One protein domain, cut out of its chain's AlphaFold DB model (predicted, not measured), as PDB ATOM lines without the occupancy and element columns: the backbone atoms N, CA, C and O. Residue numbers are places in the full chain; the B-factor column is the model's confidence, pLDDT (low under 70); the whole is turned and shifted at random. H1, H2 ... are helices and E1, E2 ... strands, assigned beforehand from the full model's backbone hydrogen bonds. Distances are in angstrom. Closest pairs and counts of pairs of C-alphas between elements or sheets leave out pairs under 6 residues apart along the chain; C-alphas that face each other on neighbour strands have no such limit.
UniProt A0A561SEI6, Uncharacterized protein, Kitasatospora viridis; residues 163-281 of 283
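This is residues 163 to 281 of the 283 residues of an uncharacterized protein of Kitasatospora viridis (UniProt A0A561SEI6). What shape do these atoms make? One strongly twisted, branched sheet of eight strands curves into a small barrel, nearly closed, with H1 packed on its outside against E6, E7 and part of E4. The gap is between E1 and the hairpin of E2 and E3, and E4 bends sharply to join E3 to E6. How is it built along the chain? The printed part has 119 residues, in the order E1 E2 E3 E4 H1 E5 E6 E7 E8, mostly strand, with antiparallel neighbours. It is compact, with a radius of gyration of the C-alphas of 12.9 A and spans of 37 by 26 by 25 A.

What does the first strand meet? E1, residues 163 to 171, is the antiparallel neighbour of E8, residues 272 to 280, with N 168 and O 275 2.9 A apart. How do the next strands follow? E2, residues 181 to 183, E3, residues 197 to 202, and E4, residues 204 to 218, form a meander, each strand the antiparallel neighbour of the one before; N 182 and O 197 are 2.9 A apart, as are N 198 and O 211. The closest C-alphas of E1 and E3, Leu 170 and Ser 198, are 6.1 A apart. Where does the sheet branch? E4 bends by 105 degrees at residue 214; E3 and E6, residues 249 to 253, lie on one side of it, and E5, residues 239 to 243, on the other side. N 216 and O 251 of E4 and E6 are 2.9 A apart, as are N 210 and O 242 of E4 and E5. E6, E7, residues 259 to 264, and E8 form a second meander, with N 252 and O 260 2.9 A apart and N 263 and O 276 2.8 A apart. Where is the helix? H1, residues 226 to 235, is on the sheet at a height of 8.3 A, its closest C-alphas to E6 being Cys 229 and Cys 251, 5.3 A apart. Every O i to N i+4 pair in H1 is within hydrogen-bond range.

Where does the first strand begin? C-alpha 163 of E1 is at (-21.087, -22.572, -34.730), and E1 is 23.7 A long. How long are the other long elements? E4 measures 25.7 A, E8 24.7 A, E7 16.7 A, E3 14.7 A and H1 14.2 A. Where does the last strand end? C-alpha 280 of E8 is at (-18.172, -20.795, -38.378).

How large is it? The two C-alphas farthest apart, Gly 176 and Asp 227, are 37.2 A apart. Is anything cut or long? The printed part has no cut, and the link E2 to E3 is long, with 13 residues. Where is confidence low? Residues 173 to 179 and residue 238 are under 70 in pLDDT.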
ATOM      1  N   ARG A 163     -21.236 -21.633 -35.845       96.31
ATOM      2  CA  ARG A 163     -21.087 -22.572 -34.730       96.31
ATOM      3  C   ARG A 163     -21.263 -21.857 -33.401       96.31
ATOM      4  O   ARG A 163     -21.926 -22.367 -32.503       96.31
ATOM      5  N   TRP A 164     -20.643 -20.689 -33.269       98.12
ATOM      6  CA  TRP A 164     -20.679 -19.915 -32.041       98.12
ATOM      7  C   TRP A 164     -20.581 -18.418 -32.327       98.12
ATOM      8  O   TRP A 164     -19.886 -17.987 -33.247       98.12
ATOM      9  N   GLN A 165     -21.287 -17.632 -31.522       98.25
ATOM     10  CA  GLN A 165     -21.234 -16.179 -31.531       98.25
ATOM     11  C   GLN A 165     -21.355 -15.677 -30.095       98.25
ATOM     12  O   GLN A 165     -22.272 -16.068 -29.372       98.25
ATOM     13  N   GLY A 166     -20.444 -14.803 -29.686       97.56
ATOM     14  CA  GLY A 166     -20.429 -14.273 -28.330       97.56
ATOM     15  C   GLY A 166     -19.283 -13.302 -28.109       97.56
ATOM     16  O   GLY A 166     -18.691 -12.793 -29.057       97.56
ATOM     17  N   THR A 167     -18.988 -13.030 -26.846       97.50
ATOM     18  CA  THR A 167     -17.889 -12.151 -26.447       97.50
ATOM     19  C   THR A 167     -16.836 -12.932 -25.685       97.50
ATOM     20  O   THR A 167     -17.188 -13.752 -24.836       97.50
ATOM     21  N   VAL A 168     -15.567 -12.642 -25.948       95.56
ATOM     22  CA  VAL A 168     -14.435 -13.151 -25.168       95.56
ATOM     23  C   VAL A 168     -13.626 -11.982 -24.630       95.56
ATOM     24  O   VAL A 168     -13.494 -10.954 -25.296       95.56
ATOM     25  N   THR A 169     -13.078 -12.149 -23.434       94.44
ATOM     26  CA  THR A 169     -12.165 -11.176 -22.834       94.44
ATOM     27  C   THR A 169     -10.787 -11.803 -22.782       94.44
ATOM     28  O   THR A 169     -10.577 -12.790 -22.075       94.44
ATOM     29  N   LEU A 170      -9.857 -11.241 -23.542       92.94
ATOM     30  CA  LEU A 170      -8.442 -11.545 -23.397       92.94
ATOM     31  C   LEU A 170      -7.927 -10.728 -22.212       92.94
ATOM     32  O   LEU A 170      -8.244  -9.544 -22.120       92.94
ATOM     33  N   VAL A 171      -7.182 -11.343 -21.304       89.69
ATOM     34  CA  VAL A 171      -6.652 -10.676 -20.109       89.69
ATOM     35  C   VAL A 171      -5.156 -10.917 -20.006       89.69
ATOM     36  O   VAL A 171      -4.672 -11.989 -20.378       89.69
ATOM     37  N   ASP A 172      -4.433  -9.941 -19.467       83.06
ATOM     38  CA  ASP A 172      -3.079 -10.160 -18.984       83.06
ATOM     39  C   ASP A 172      -3.127 -11.178 -17.831       83.06
ATOM     40  O   ASP A 172      -3.757 -10.989 -16.784       83.06
ATOM     41  N   GLY A 173      -2.471 -12.313 -18.029       67.25
ATOM     42  CA  GLY A 173      -2.334 -13.367 -17.030       67.25
ATOM     43  C   GLY A 173      -1.285 -13.065 -15.954       67.25
ATOM     44  O   GLY A 173      -0.943 -13.959 -15.179       67.25
ATOM     45  N   ASN A 174      -0.850 -11.811 -15.798       67.81
ATOM     46  CA  ASN A 174      -0.330 -11.323 -14.514       67.81
ATOM     47  C   ASN A 174      -1.293 -11.610 -13.341       67.81
ATOM     48  O   ASN A 174      -0.853 -11.760 -12.202       67.81
ATOM     49  N   ASN A 175      -2.590 -11.799 -13.617       59.94
ATOM     50  CA  ASN A 175      -3.589 -12.219 -12.630       59.94
ATOM     51  C   ASN A 175      -3.648 -13.743 -12.365       59.94
ATOM     52  O   ASN A 175      -4.510 -14.200 -11.610       59.94
ATOM     53  N   GLY A 176      -2.752 -14.552 -12.943       54.91
ATOM     54  CA  GLY A 176      -2.596 -15.966 -12.591       54.91
ATOM     55  C   GLY A 176      -2.102 -16.868 -13.732       54.91
ATOM     56  O   GLY A 176      -2.254 -16.546 -14.910       54.91
ATOM     57  N   PRO A 177      -1.534 -18.045 -13.409       52.91
ATOM     58  CA  PRO A 177      -0.975 -18.945 -14.410       52.91
ATOM     59  C   PRO A 177      -2.059 -19.461 -15.372       52.91
ATOM     60  O   PRO A 177      -2.961 -20.190 -14.965       52.91
ATOM     61  N   GLY A 178      -1.923 -19.135 -16.661       55.88
ATOM     62  CA  GLY A 178      -2.580 -19.860 -17.756       55.88
ATOM     63  C   GLY A 178      -3.850 -19.251 -18.364       55.88
ATOM     64  O   GLY A 178      -4.494 -19.947 -19.140       55.88
ATOM     65  N   GLN A 179      -4.210 -17.995 -18.072       61.69
ATOM     66  CA  GLN A 179      -5.441 -17.368 -18.606       61.69
ATOM     67  C   GLN A 179      -5.240 -16.409 -19.795       61.69
ATOM     68  O   GLN A 179      -6.158 -15.692 -20.175       61.69
ATOM     69  N   PHE A 180      -4.062 -16.415 -20.417       73.69
ATOM     70  CA  PHE A 180      -3.732 -15.517 -21.535       73.69
ATOM     71  C   PHE A 180      -4.397 -15.907 -22.866       73.69
ATOM     72  O   PHE A 180      -4.326 -15.165 -23.843       73.69
ATOM     73  N   TYR A 181      -4.996 -17.094 -22.922       87.75
ATOM     74  CA  TYR A 181      -5.253 -17.829 -24.150       87.75
ATOM     75  C   TYR A 181      -6.704 -18.269 -24.234       87.75
ATOM     76  O   TYR A 181      -7.227 -18.796 -23.255       87.75
ATOM     77  N   TRP A 182      -7.317 -18.132 -25.406       94.31
ATOM     78  CA  TRP A 182      -8.624 -18.710 -25.703       94.31
ATOM     79  C   TRP A 182      -8.507 -19.802 -26.759       94.31
ATOM     80  O   TRP A 182      -7.971 -19.574 -27.846       94.31
ATOM     81  N   ASP A 183      -9.051 -20.970 -26.431       95.12
ATOM     82  CA  ASP A 183      -9.299 -22.059 -27.368       95.12
ATOM     83  C   ASP A 183     -10.684 -21.819 -27.992       95.12
ATOM     84  O   ASP A 183     -11.710 -21.773 -27.300       95.12
ATOM     85  N   MET A 184     -10.705 -21.592 -29.303       96.31
ATOM     86  CA  MET A 184     -11.924 -21.358 -30.082       96.31
ATOM     87  C   MET A 184     -12.458 -22.663 -30.679       96.31
ATOM     88  O   MET A 184     -13.561 -22.700 -31.236       96.31
ATOM     89  N   ASP A 185     -11.709 -23.754 -30.560       95.31
ATOM     90  CA  ASP A 185     -12.103 -25.053 -31.062       95.31
ATOM     91  C   ASP A 185     -13.005 -25.832 -30.087       95.31
ATOM     92  O   ASP A 185     -13.818 -26.664 -30.534       95.31
ATOM     93  N   VAL A 186     -12.954 -25.514 -28.791       94.00
ATOM     94  CA  VAL A 186     -13.901 -25.992 -27.766       94.00
ATOM     95  C   VAL A 186     -15.257 -25.275 -27.838       94.00
ATOM     96  O   VAL A 186     -15.386 -24.171 -28.362       94.00
ATOM     97  N   TYR A 187     -16.320 -25.939 -27.364       94.19
ATOM     98  CA  TYR A 187     -17.680 -25.391 -27.386       94.19
ATOM     99  C   TYR A 187     -18.330 -25.412 -25.989       94.19
ATOM    100  O   TYR A 187     -18.542 -26.503 -25.452       94.19
ATOM    101  N   PRO A 188     -18.713 -24.243 -25.432       93.88
ATOM    102  CA  PRO A 188     -18.374 -22.898 -25.920       93.88
ATOM    103  C   PRO A 188     -16.852 -22.644 -25.862       93.88
ATOM    104  O   PRO A 188     -16.172 -23.360 -25.122       93.88
ATOM    105  N   PRO A 189     -16.325 -21.645 -26.602       95.75
ATOM    106  CA  PRO A 189     -14.945 -21.204 -26.442       95.75
ATOM    107  C   PRO A 189     -14.623 -20.935 -24.976       95.75
ATOM    108  O   PRO A 189     -15.476 -20.437 -24.229       95.75
ATOM    109  N   SER A 190     -13.413 -21.281 -24.557       93.88
ATOM    110  CA  SER A 190     -12.985 -21.127 -23.170       93.88
ATOM    111  C   SER A 190     -11.476 -20.903 -23.069       93.88
ATOM    112  O   SER A 190     -10.744 -21.159 -24.031       93.88
ATOM    113  N   PRO A 191     -10.983 -20.401 -21.923       91.88
ATOM    114  CA  PRO A 191      -9.551 -20.252 -21.723       91.88
ATOM    115  C   PRO A 191      -8.824 -21.605 -21.746       91.88
ATOM    116  O   PRO A 191      -9.239 -22.536 -21.050       91.88
ATOM    117  N   GLY A 192      -7.735 -21.725 -22.510       87.50
ATOM    118  CA  GLY A 192      -7.041 -23.006 -22.671       87.50
ATOM    119  C   GLY A 192      -5.842 -22.998 -23.621       87.50
ATOM    120  O   GLY A 192      -5.582 -22.023 -24.319       87.50
ATOM    121  N   LEU A 193      -5.099 -24.110 -23.613       84.06
ATOM    122  CA  LEU A 193      -4.023 -24.414 -24.561       84.06
ATOM    123  C   LEU A 193      -4.396 -25.677 -25.365       84.06
ATOM    124  O   LEU A 193      -4.802 -26.661 -24.737       84.06
ATOM    125  N   PRO A 194      -4.189 -25.713 -26.696       81.06
ATOM    126  CA  PRO A 194      -3.585 -24.671 -27.534       81.06
ATOM    127  C   PRO A 194      -4.478 -23.431 -27.682       81.06
ATOM    128  O   PRO A 194      -5.689 -23.506 -27.526       81.06
ATOM    129  N   SER A 195      -3.856 -22.283 -27.949       86.12
ATOM    130  CA  SER A 195      -4.550 -21.002 -28.065       86.12
ATOM    131  C   SER A 195      -4.791 -20.632 -29.522       86.12
ATOM    132  O   SER A 195      -3.857 -20.683 -30.327       86.12
ATOM    133  N   ASP A 196      -5.998 -20.187 -29.844       94.38
ATOM    134  CA  ASP A 196      -6.298 -19.605 -31.155       94.38
ATOM    135  C   ASP A 196      -6.215 -18.079 -31.132       94.38
ATOM    136  O   ASP A 196      -5.848 -17.494 -32.147       94.38
ATOM    137  N   LEU A 197      -6.522 -17.453 -29.987       95.56
ATOM    138  CA  LEU A 197      -6.406 -16.010 -29.755       95.56
ATOM    139  C   LEU A 197      -5.815 -15.709 -28.366       95.56
ATOM    140  O   LEU A 197      -6.175 -16.357 -27.378       95.56
ATOM    141  N   SER A 198      -4.955 -14.697 -28.286       94.19
ATOM    142  CA  SER A 198      -4.360 -14.170 -27.049       94.19
ATOM    143  C   SER A 198      -3.973 -12.697 -27.195       94.19
ATOM    144  O   SER A 198      -3.995 -12.145 -28.293       94.19
ATOM    145  N   LEU A 199      -3.630 -12.031 -26.092       93.00
ATOM    146  CA  LEU A 199      -2.877 -10.773 -26.178       93.00
ATOM    147  C   LEU A 199      -1.446 -11.073 -26.641       93.00
ATOM    148  O   LEU A 199      -0.918 -12.142 -26.323       93.00
ATOM    149  N   ASP A 200      -0.818 -10.137 -27.356       90.25
ATOM    150  CA  ASP A 200       0.632 -10.195 -27.579       90.25
ATOM    151  C   ASP A 200       1.349  -9.910 -26.257       90.25
ATOM    152  O   ASP A 200       1.252  -8.813 -25.697       90.25
ATOM    153  N   CYS A 201       2.043 -10.928 -25.751       84.00
ATOM    154  CA  CYS A 201       2.721 -10.916 -24.462       84.00
ATOM    155  C   CYS A 201       4.219 -11.193 -24.634       84.00
ATOM    156  O   CYS A 201       4.751 -12.202 -24.163       84.00
ATOM    157  N   ASN A 202       4.935 -10.271 -25.278       81.56
ATOM    158  CA  ASN A 202       6.396 -10.268 -25.267       81.56
ATOM    159  C   ASN A 202       6.923  -9.640 -23.962       81.56
ATOM    160  O   ASN A 202       7.235  -8.452 -23.912       81.56
ATOM    161  N   LEU A 203       6.999 -10.446 -22.894       78.06
ATOM    162  CA  LEU A 203       7.349 -10.071 -21.504       78.06
ATOM    163  C   LEU A 203       6.308  -9.211 -20.771       78.06
ATOM    164  O   LEU A 203       6.154  -9.370 -19.562       78.06
ATOM    165  N   VAL A 204       5.595  -8.336 -21.481       81.31
ATOM    166  CA  VAL A 204       4.462  -7.546 -20.980       81.31
ATOM    167  C   VAL A 204       3.332  -7.651 -21.997       81.31
ATOM    168  O   VAL A 204       3.563  -7.462 -23.192       81.31
ATOM    169  N   CYS A 205       2.125  -7.971 -21.537       85.06
ATOM    170  CA  CYS A 205       0.967  -8.029 -22.415       85.06
ATOM    171  C   CYS A 205       0.563  -6.615 -22.836       85.06
ATOM    172  O   CYS A 205       0.393  -5.730 -21.999       85.06
ATOM    173  N   THR A 206       0.428  -6.397 -24.140       82.12
ATOM    174  CA  THR A 206       0.034  -5.091 -24.679       82.12
ATOM    175  C   THR A 206      -1.432  -5.133 -25.090       82.12
ATOM    176  O   THR A 206      -1.794  -5.807 -26.058       82.12
ATOM    177  N   SER A 207      -2.290  -4.390 -24.385       83.00
ATOM    178  CA  SER A 207      -3.638  -4.121 -24.889       83.00
ATOM    179  C   SER A 207      -3.536  -3.350 -26.210       83.00
ATOM    180  O   SER A 207      -2.704  -2.458 -26.380       83.00
ATOM    181  N   GLY A 208      -4.330  -3.750 -27.202       91.50
ATOM    182  CA  GLY A 208      -4.224  -3.215 -28.562       91.50
ATOM    183  C   GLY A 208      -3.373  -4.041 -29.528       91.50
ATOM    184  O   GLY A 208      -3.279  -3.660 -30.692       91.50
ATOM    185  N   ARG A 209      -2.819  -5.187 -29.117       94.50
ATOM    186  CA  ARG A 209      -2.263  -6.170 -30.055       94.50
ATOM    187  C   ARG A 209      -2.738  -7.576 -29.715       94.50
ATOM    188  O   ARG A 209      -2.666  -8.011 -28.568       94.50
ATOM    189  N   ILE A 210      -3.284  -8.254 -30.718       94.88
ATOM    190  CA  ILE A 210      -3.871  -9.589 -30.584       94.88
ATOM    191  C   ILE A 210      -3.011 -10.567 -31.355       94.88
ATOM    192  O   ILE A 210      -2.827 -10.396 -32.561       94.88
ATOM    193  N   ASP A 211      -2.567 -11.604 -30.665       94.38
ATOM    194  CA  ASP A 211      -1.921 -12.760 -31.254       94.38
ATOM    195  C   ASP A 211      -2.944 -13.856 -31.551       94.38
ATOM    196  O   ASP A 211      -3.982 -13.976 -30.895       94.38
ATOM    197  N   GLY A 212      -2.650 -14.678 -32.550       94.00
ATOM    198  CA  GLY A 212      -3.458 -15.842 -32.870       94.00
ATOM    199  C   GLY A 212      -2.738 -16.842 -33.758       94.00
ATOM    200  O   GLY A 212      -1.662 -16.568 -34.288       94.00
ATOM    201  N   HIS A 213      -3.352 -18.015 -33.937       93.50
ATOM    202  CA  HIS A 213      -2.805 -19.057 -34.816       93.50
ATOM    203  C   HIS A 213      -2.653 -18.551 -36.259       93.50
ATOM    204  O   HIS A 213      -1.615 -18.729 -36.893       93.50
ATOM    205  N   ALA A 214      -3.691 -17.882 -36.756       95.31
ATOM    206  CA  ALA A 214      -3.661 -17.098 -37.978       95.31
ATOM    207  C   ALA A 214      -4.618 -15.922 -37.800       95.31
ATOM    208  O   ALA A 214      -5.793 -16.140 -37.516       95.31
ATOM    209  N   VAL A 215      -4.148 -14.691 -37.967       96.94
ATOM    210  CA  VAL A 215      -4.962 -13.482 -37.833       96.94
ATOM    211  C   VAL A 215      -4.580 -12.455 -38.895       96.94
ATOM    212  O   VAL A 215      -3.408 -12.239 -39.195       96.94
ATOM    213  N   VAL A 216      -5.581 -11.835 -39.517       97.12
ATOM    214  CA  VAL A 216      -5.380 -10.834 -40.574       97.12
ATOM    215  C   VAL A 216      -6.389  -9.693 -40.409       97.12
ATOM    216  O   VAL A 216      -7.586  -9.963 -40.259       97.12
ATOM    217  N   PRO A 217      -5.956  -8.417 -40.453       97.62
ATOM    218  CA  PRO A 217      -6.861  -7.280 -40.321       97.62
ATOM    219  C   PRO A 217      -7.895  -7.233 -41.452       97.62
ATOM    220  O   PRO A 217      -7.569  -7.320 -42.637       97.62
ATOM    221  N   TRP A 218      -9.154  -7.003 -41.086       97.94
ATOM    222  CA  TRP A 218     -10.253  -6.803 -42.021       97.94
ATOM    223  C   TRP A 218     -10.492  -5.307 -42.239       97.94
ATOM    224  O   TRP A 218     -10.898  -4.577 -41.339       97.94
ATOM    225  N   LYS A 219     -10.225  -4.834 -43.461       97.25
ATOM    226  CA  LYS A 219     -10.185  -3.395 -43.786       97.25
ATOM    227  C   LYS A 219     -11.537  -2.802 -44.191       97.25
ATOM    228  O   LYS A 219     -11.636  -1.589 -44.365       97.25
ATOM    229  N   GLN A 220     -12.556  -3.632 -44.412       97.38
ATOM    230  CA  GLN A 220     -13.878  -3.161 -44.830       97.38
ATOM    231  C   GLN A 220     -14.753  -2.872 -43.608       97.38
ATOM    232  O   GLN A 220     -14.590  -3.484 -42.560       97.38
ATOM    233  N   SER A 221     -15.709  -1.951 -43.745       95.94
ATOM    234  CA  SER A 221     -16.627  -1.588 -42.656       95.94
ATOM    235  C   SER A 221     -17.734  -2.617 -42.415       95.94
ATOM    236  O   SER A 221     -18.269  -2.695 -41.313       95.94
ATOM    237  N   ALA A 222     -18.101  -3.394 -43.436       97.56
ATOM    238  CA  ALA A 222     -19.086  -4.461 -43.316       97.56
ATOM    239  C   ALA A 222     -18.448  -5.723 -42.722       97.56
ATOM    240  O   ALA A 222     -17.289  -6.017 -43.012       97.56
ATOM    241  N   ALA A 223     -19.214  -6.480 -41.934       97.81
ATOM    242  CA  ALA A 223     -18.753  -7.754 -41.390       97.81
ATOM    243  C   ALA A 223     -18.389  -8.733 -42.527       97.81
ATOM    244  O   ALA A 223     -19.167  -8.860 -43.482       97.81
ATOM    245  N   PRO A 224     -17.237  -9.421 -42.445       97.88
ATOM    246  CA  PRO A 224     -16.834 -10.378 -43.464       97.88
ATOM    247  C   PRO A 224     -17.733 -11.615 -43.447       97.88
ATOM    248  O   PRO A 224     -18.205 -12.067 -42.402       97.88
ATOM    249  N   THR A 225     -17.921 -12.221 -44.616       97.19
ATOM    250  CA  THR A 225     -18.437 -13.588 -44.704       97.19
ATOM    251  C   THR A 225     -17.325 -14.597 -44.421       97.19
ATOM    252  O   THR A 225     -16.135 -14.303 -44.560       97.19
ATOM    253  N   ARG A 226     -17.711 -15.834 -44.092       96.31
ATOM    254  CA  ARG A 226     -16.776 -16.948 -43.895       96.31
ATOM    255  C   ARG A 226     -15.804 -17.093 -45.063       96.31
ATOM    256  O   ARG A 226     -14.604 -17.213 -44.846       96.31
ATOM    257  N   ASP A 227     -16.314 -17.081 -46.294       96.00
ATOM    258  CA  ASP A 227     -15.490 -17.288 -47.488       96.00
ATOM    259  C   ASP A 227     -14.560 -16.099 -47.758       96.00
ATOM    260  O   ASP A 227     -13.434 -16.299 -48.204       96.00
ATOM    261  N   GLN A 228     -14.969 -14.870 -47.420       96.75
ATOM    262  CA  GLN A 228     -14.074 -13.708 -47.473       96.75
ATOM    263  C   GLN A 228     -12.917 -13.843 -46.479       96.75
ATOM    264  O   GLN A 228     -11.769 -13.644 -46.874       96.75
ATOM    265  N   CYS A 229     -13.193 -14.239 -45.232       96.94
ATOM    266  CA  CYS A 229     -12.134 -14.472 -44.250       96.94
ATOM    267  C   CYS A 229     -11.225 -15.639 -44.637       96.94
ATOM    268  O   CYS A 229     -10.009 -15.504 -44.566       96.94
ATOM    269  N   ALA A 230     -11.791 -16.759 -45.091       95.62
ATOM    270  CA  ALA A 230     -11.007 -17.911 -45.524       95.62
ATOM    271  C   ALA A 230     -10.086 -17.552 -46.699       95.62
ATOM    272  O   ALA A 230      -8.910 -17.903 -46.691       95.62
ATOM    273  N   ASN A 231     -10.591 -16.824 -47.697       95.69
ATOM    274  CA  ASN A 231      -9.772 -16.374 -48.821       95.69
ATOM    275  C   ASN A 231      -8.665 -15.420 -48.361       95.69
ATOM    276  O   ASN A 231      -7.524 -15.574 -48.790       95.69
ATOM    277  N   LEU A 232      -8.984 -14.482 -47.465       95.81
ATOM    278  CA  LEU A 232      -8.014 -13.529 -46.937       95.81
ATOM    279  C   LEU A 232      -6.884 -14.238 -46.173       95.81
ATOM    280  O   LEU A 232      -5.722 -14.037 -46.518       95.81
ATOM    281  N   LEU A 233      -7.226 -15.131 -45.237       95.62
ATOM    282  CA  LEU A 233      -6.283 -15.934 -44.440       95.62
ATOM    283  C   LEU A 233      -5.403 -16.869 -45.286       95.62
ATOM    284  O   LEU A 233      -4.290 -17.192 -44.888       95.62
ATOM    285  N   ASN A 234      -5.895 -17.324 -46.443       93.25
ATOM    286  CA  ASN A 234      -5.105 -18.132 -47.375       93.25
ATOM    287  C   ASN A 234      -4.213 -17.279 -48.295       93.25
ATOM    288  O   ASN A 234      -3.194 -17.763 -48.781       93.25
ATOM    289  N   SER A 235      -4.611 -16.035 -48.581       92.56
ATOM    290  CA  SER A 235      -3.883 -15.135 -49.488       92.56
ATOM    291  C   SER A 235      -2.764 -14.360 -48.795       92.56
ATOM    292  O   SER A 235      -1.696 -14.157 -49.370       92.56
ATOM    293  N   GLU A 236      -2.999 -13.957 -47.552       86.50
ATOM    294  CA  GLU A 236      -1.998 -13.404 -46.659       86.50
ATOM    295  C   GLU A 236      -1.657 -14.551 -45.719       86.50
ATOM    296  O   GLU A 236      -2.494 -14.867 -44.883       86.50
ATOM    297  N   LEU A 237      -0.505 -15.218 -45.905       76.06
ATOM    298  CA  LEU A 237      -0.031 -16.285 -45.008       76.06
ATOM    299  C   LEU A 237      -0.173 -15.774 -43.570       76.06
ATOM    300  O   LEU A 237       0.628 -14.929 -43.168       76.06
ATOM    301  N   GLY A 238      -1.252 -16.190 -42.892       66.12
ATOM    302  CA  GLY A 238      -1.862 -15.429 -41.803       66.12
ATOM    303  C   GLY A 238      -0.823 -14.900 -40.832       66.12
ATOM    304  O   GLY A 238       0.021 -15.660 -40.358       66.12
ATOM    305  N   GLN A 239      -0.847 -13.592 -40.567       82.88
ATOM    306  CA  GLN A 239       0.047 -13.040 -39.559       82.88
ATOM    307  C   GLN A 239      -0.291 -13.691 -38.218       82.88
ATOM    308  O   GLN A 239      -1.436 -14.053 -37.965       82.88
ATOM    309  N   SER A 240       0.698 -13.853 -37.346       91.06
ATOM    310  CA  SER A 240       0.441 -14.369 -36.001       91.06
ATOM    311  C   SER A 240      -0.045 -13.282 -35.045       91.06
ATOM    312  O   SER A 240      -0.384 -13.601 -33.917       91.06
ATOM    313  N   SER A 241      -0.056 -12.015 -35.475       94.44
ATOM    314  CA  SER A 241      -0.382 -10.861 -34.636       94.44
ATOM    315  C   SER A 241      -1.035  -9.737 -35.440       94.44
ATOM    316  O   SER A 241      -0.628  -9.504 -36.580       94.44
ATOM    317  N   VAL A 242      -1.949  -8.978 -34.840       96.06
ATOM    318  CA  VAL A 242      -2.557  -7.782 -35.442       96.06
ATOM    319  C   VAL A 242      -2.713  -6.657 -34.419       96.06
ATOM    320  O   VAL A 242      -3.164  -6.883 -33.296       96.06
ATOM    321  N   ASP A 243      -2.367  -5.432 -34.818       96.31
ATOM    322  CA  ASP A 243      -2.654  -4.229 -34.033       96.31
ATOM    323  C   ASP A 243      -4.134  -3.857 -34.154       96.31
ATOM    324  O   ASP A 243      -4.696  -3.792 -35.255       96.31
ATOM    325  N   VAL A 244      -4.772  -3.570 -33.025       96.38
ATOM    326  CA  VAL A 244      -6.202  -3.288 -32.941       96.38
ATOM    327  C   VAL A 244      -6.506  -2.061 -32.095       96.38
ATOM    328  O   VAL A 244      -5.782  -1.671 -31.184       96.38
ATOM    329  N   LYS A 245      -7.641  -1.451 -32.413       97.12
ATOM    330  CA  LYS A 245      -8.300  -0.384 -31.651       97.12
ATOM    331  C   LYS A 245      -9.778  -0.739 -31.492       97.12
ATOM    332  O   LYS A 245     -10.272  -1.513 -32.318       97.12
ATOM    333  N   PRO A 246     -10.515  -0.158 -30.532       97.31
ATOM    334  CA  PRO A 246     -11.966  -0.326 -30.471       97.31
ATOM    335  C   PRO A 246     -12.626  -0.080 -31.839       97.31
ATOM    336  O   PRO A 246     -12.309   0.886 -32.536       97.31
ATOM    337  N   GLY A 247     -13.486  -1.006 -32.261       97.81
ATOM    338  CA  GLY A 247     -14.132  -1.040 -33.576       97.81
ATOM    339  C   GLY A 247     -13.329  -1.713 -34.697       97.81
ATOM    340  O   GLY A 247     -13.870  -1.898 -35.788       97.81
ATOM    341  N   SER A 248     -12.071  -2.098 -34.465       98.25
ATOM    342  CA  SER A 248     -11.274  -2.836 -35.459       98.25
ATOM    343  C   SER A 248     -11.849  -4.229 -35.690       98.25
ATOM    344  O   SER A 248     -12.392  -4.841 -34.773       98.25
ATOM    345  N   MET A 249     -11.706  -4.740 -36.910       98.56
ATOM    346  CA  MET A 249     -12.110  -6.097 -37.265       98.56
ATOM    347  C   MET A 249     -10.927  -6.888 -37.798       98.56
ATOM    348  O   MET A 249     -10.073  -6.341 -38.498       98.56
ATOM    349  N   ALA A 250     -10.901  -8.185 -37.517       98.25
ATOM    350  CA  ALA A 250      -9.928  -9.099 -38.098       98.25
ATOM    351  C   ALA A 250     -10.547 -10.474 -38.341       98.25
ATOM    352  O   ALA A 250     -11.429 -10.918 -37.604       98.25
ATOM    353  N   CYS A 251     -10.064 -11.138 -39.385       98.19
ATOM    354  CA  CYS A 251     -10.326 -12.545 -39.640       98.19
ATOM    355  C   CYS A 251      -9.296 -13.379 -38.885       98.19
ATOM    356  O   CYS A 251      -8.127 -12.999 -38.837       98.19
ATOM    357  N   PHE A 252      -9.711 -14.521 -38.348       97.75
ATOM    358  CA  PHE A 252      -8.797 -15.454 -37.704       97.75
ATOM    359  C   PHE A 252      -9.089 -16.905 -38.087       97.75
ATOM    360  O   PHE A 252     -10.216 -17.256 -38.454       97.75
ATOM    361  N   GLY A 253      -8.052 -17.732 -38.026       96.25
ATOM    362  CA  GLY A 253      -8.114 -19.180 -38.170       96.25
ATOM    363  C   GLY A 253      -7.754 -19.872 -36.859       96.25
ATOM    364  O   GLY A 253      -6.945 -19.351 -36.094       96.25
ATOM    365  N   THR A 254      -8.351 -21.035 -36.611       96.06
ATOM    366  CA  THR A 254      -8.036 -21.884 -35.451       96.06
ATOM    367  C   THR A 254      -7.076 -23.009 -35.820       96.06
ATOM    368  O   THR A 254      -6.894 -23.324 -37.002       96.06
ATOM    369  N   ASN A 255      -6.499 -23.664 -34.814       92.06
ATOM    370  CA  ASN A 255      -5.626 -24.821 -35.007       92.06
ATOM    371  C   ASN A 255      -6.343 -26.009 -35.691       92.06
ATOM    372  O   ASN A 255      -5.697 -26.781 -36.401       92.06
ATOM    373  N   GLN A 256      -7.666 -26.161 -35.531       93.88
ATOM    374  CA  GLN A 256      -8.466 -27.165 -36.260       93.88
ATOM    375  C   GLN A 256      -9.007 -26.666 -37.613       93.88
ATOM    376  O   GLN A 256      -9.900 -27.286 -38.195       93.88
ATOM    377  N   GLY A 257      -8.490 -25.550 -38.133       93.50
ATOM    378  CA  GLY A 257      -8.840 -25.041 -39.460       93.50
ATOM    379  C   GLY A 257     -10.223 -24.392 -39.542       93.50
ATOM    380  O   GLY A 257     -10.754 -24.203 -40.643       93.50
ATOM    381  N   ARG A 258     -10.839 -24.044 -38.406       95.88
ATOM    382  CA  ARG A 258     -12.048 -23.214 -38.423       95.88
ATOM    383  C   ARG A 258     -11.675 -21.781 -38.739       95.88
ATOM    384  O   ARG A 258     -10.541 -21.350 -38.556       95.88
ATOM    385  N   VAL A 259     -12.661 -21.045 -39.230       97.00
ATOM    386  CA  VAL A 259     -12.523 -19.634 -39.574       97.00
ATOM    387  C   VAL A 259     -13.515 -18.859 -38.733       97.00
ATOM    388  O   VAL A 259     -14.657 -19.291 -38.547       97.00
ATOM    389  N   GLY A 260     -13.085 -17.704 -38.256       97.81
ATOM    390  CA  GLY A 260     -13.934 -16.737 -37.594       97.81
ATOM    391  C   GLY A 260     -13.517 -15.316 -37.932       97.81
ATOM    392  O   GLY A 260     -12.552 -15.072 -38.663       97.81
ATOM    393  N   TYR A 261     -14.261 -14.369 -37.390       98.62
ATOM    394  CA  TYR A 261     -13.815 -12.989 -37.292       98.62
ATOM    395  C   TYR A 261     -14.158 -12.443 -35.918       98.62
ATOM    396  O   TYR A 261     -15.051 -12.952 -35.230       98.62
ATOM    397  N   PHE A 262     -13.454 -11.392 -35.527       98.62
ATOM    398  CA  PHE A 262     -13.777 -10.648 -34.329       98.62
ATOM    399  C   PHE A 262     -13.877  -9.154 -34.606       98.62
ATOM    400  O   PHE A 262     -13.299  -8.641 -35.566       98.62
ATOM    401  N   VAL A 263     -14.613  -8.472 -33.734       98.56
ATOM    402  CA  VAL A 263     -14.660  -7.018 -33.620       98.56
ATOM    403  C   VAL A 263     -14.138  -6.644 -32.241       98.56
ATOM    404  O   VAL A 263     -14.665  -7.096 -31.223       98.56
ATOM    405  N   THR A 264     -13.105  -5.818 -32.209       98.00
ATOM    406  CA  THR A 264     -12.535  -5.269 -30.982       98.00
ATOM    407  C   THR A 264     -13.526  -4.293 -30.352       98.00
ATOM    408  O   THR A 264     -14.061  -3.422 -31.037       98.00
ATOM    409  N   GLN A 265     -13.786  -4.422 -29.056       97.69
ATOM    410  CA  GLN A 265     -14.636  -3.508 -28.289       97.69
ATOM    411  C   GLN A 265     -13.790  -2.644 -27.349       97.69
ATOM    412  O   GLN A 265     -12.580  -2.855 -27.222       97.69
ATOM    413  N   ASP A 266     -14.424  -1.665 -26.705       95.56
ATOM    414  CA  ASP A 266     -13.796  -0.932 -25.609       95.56
ATOM    415  C   ASP A 266     -13.430  -1.921 -24.489       95.56
ATOM    416  O   ASP A 266     -14.287  -2.704 -24.059       95.56
ATOM    417  N   PRO A 267     -12.161  -1.954 -24.054       90.38
ATOM    418  CA  PRO A 267     -11.735  -2.897 -23.039       90.38
ATOM    419  C   PRO A 267     -12.300  -2.498 -21.664       90.38
ATOM    420  O   PRO A 267     -12.468  -1.306 -21.389       90.38
ATOM    421  N   PRO A 268     -12.622  -3.469 -20.791       86.12
ATOM    422  CA  PRO A 268     -13.136  -3.176 -19.455       86.12
ATOM    423  C   PRO A 268     -12.078  -2.551 -18.530       86.12
ATOM    424  O   PRO A 268     -12.440  -1.833 -17.597       86.12
ATOM    425  N   ASP A 269     -10.793  -2.792 -18.796       87.56
ATOM    426  CA  ASP A 269      -9.639  -2.244 -18.078       87.56
ATOM    427  C   ASP A 269      -8.421  -2.121 -19.023       87.56
ATOM    428  O   ASP A 269      -8.515  -2.431 -20.208       87.56
ATOM    429  N   GLN A 270      -7.285  -1.606 -18.538       86.06
ATOM    430  CA  GLN A 270      -6.100  -1.365 -19.382       86.06
ATOM    431  C   GLN A 270      -5.351  -2.644 -19.781       86.06
ATOM    432  O   GLN A 270      -4.604  -2.620 -20.762       86.06
ATOM    433  N   ASP A 271      -5.585  -3.745 -19.068       87.94
ATOM    434  CA  ASP A 271      -4.842  -5.003 -19.188       87.94
ATOM    435  C   ASP A 271      -5.679  -6.095 -19.867       87.94
ATOM    436  O   ASP A 271      -5.354  -7.284 -19.836       87.94
ATOM    437  N   SER A 272      -6.787  -5.701 -20.487       91.50
ATOM    438  CA  SER A 272      -7.709  -6.606 -21.146       91.50
ATOM    439  C   SER A 272      -8.096  -6.117 -22.529       91.50
ATOM    440  O   SER A 272      -7.947  -4.954 -22.899       91.50
ATOM    441  N   GLN A 273      -8.611  -7.047 -23.324       94.81
ATOM    442  CA  GLN A 273      -9.184  -6.770 -24.623       94.81
ATOM    443  C   GLN A 273     -10.486  -7.547 -24.779       94.81
ATOM    444  O   GLN A 273     -10.501  -8.777 -24.811       94.81
ATOM    445  N   LEU A 274     -11.592  -6.815 -24.907       96.19
ATOM    446  CA  LEU A 274     -12.904  -7.394 -25.172       96.19
ATOM    447  C   LEU A 274     -13.116  -7.553 -26.680       96.19
ATOM    448  O   LEU A 274     -12.887  -6.610 -27.443       96.19
ATOM    449  N   LEU A 275     -13.553  -8.738 -27.103       97.81
ATOM    450  CA  LEU A 275     -13.798  -9.089 -28.500       97.81
ATOM    451  C   LEU A 275     -15.215  -9.630 -28.668       97.81
ATOM    452  O   LEU A 275     -15.606 -10.555 -27.961       97.81
ATOM    453  N   ALA A 276     -15.959  -9.122 -29.648       98.31
ATOM    454  CA  ALA A 276     -17.153  -9.790 -30.164       98.31
ATOM    455  C   ALA A 276     -16.754 -10.715 -31.310       98.31
ATOM    456  O   ALA A 276     -16.221 -10.257 -32.315       98.31
ATOM    457  N   VAL A 277     -17.019 -12.006 -31.167       98.44
ATOM    458  CA  VAL A 277     -16.492 -13.057 -32.034       98.44
ATOM    459  C   VAL A 277     -17.635 -13.802 -32.714       98.44
ATOM    460  O   VAL A 277     -18.668 -14.088 -32.103       98.44
ATOM    461  N   VAL A 278     -17.422 -14.151 -33.980       98.50
ATOM    462  CA  VAL A 278     -18.249 -15.093 -34.740       98.50
ATOM    463  C   VAL A 278     -17.344 -16.190 -35.275       98.50
ATOM    464  O   VAL A 278     -16.343 -15.909 -35.934       98.50
ATOM    465  N   LEU A 279     -17.720 -17.439 -35.016       98.12
ATOM    466  CA  LEU A 279     -16.997 -18.629 -35.443       98.12
ATOM    467  C   LEU A 279     -17.911 -19.517 -36.292       98.12
ATOM    468  O   LEU A 279     -19.013 -19.880 -35.868       98.12
ATOM    469  N   TRP A 280     -17.449 -19.890 -37.482       97.75
ATOM    470  CA  TRP A 280     -18.172 -20.795 -38.378       97.75
ATOM    471  C   TRP A 280     -17.723 -22.245 -38.204       97.75
ATOM    472  O   TRP A 280     -16.601 -22.521 -37.777       97.75
ATOM    473  N   GLU A 281     -18.607 -23.180 -38.552       94.00
ATOM    474  CA  GLU A 281     -18.272 -24.606 -38.561       94.00
ATOM    475  C   GLU A 281     -17.228 -24.940 -39.643       94.00
ATOM    476  O   GLU A 281     -17.106 -24.245 -40.663       94.00
TER     477      GLU A 281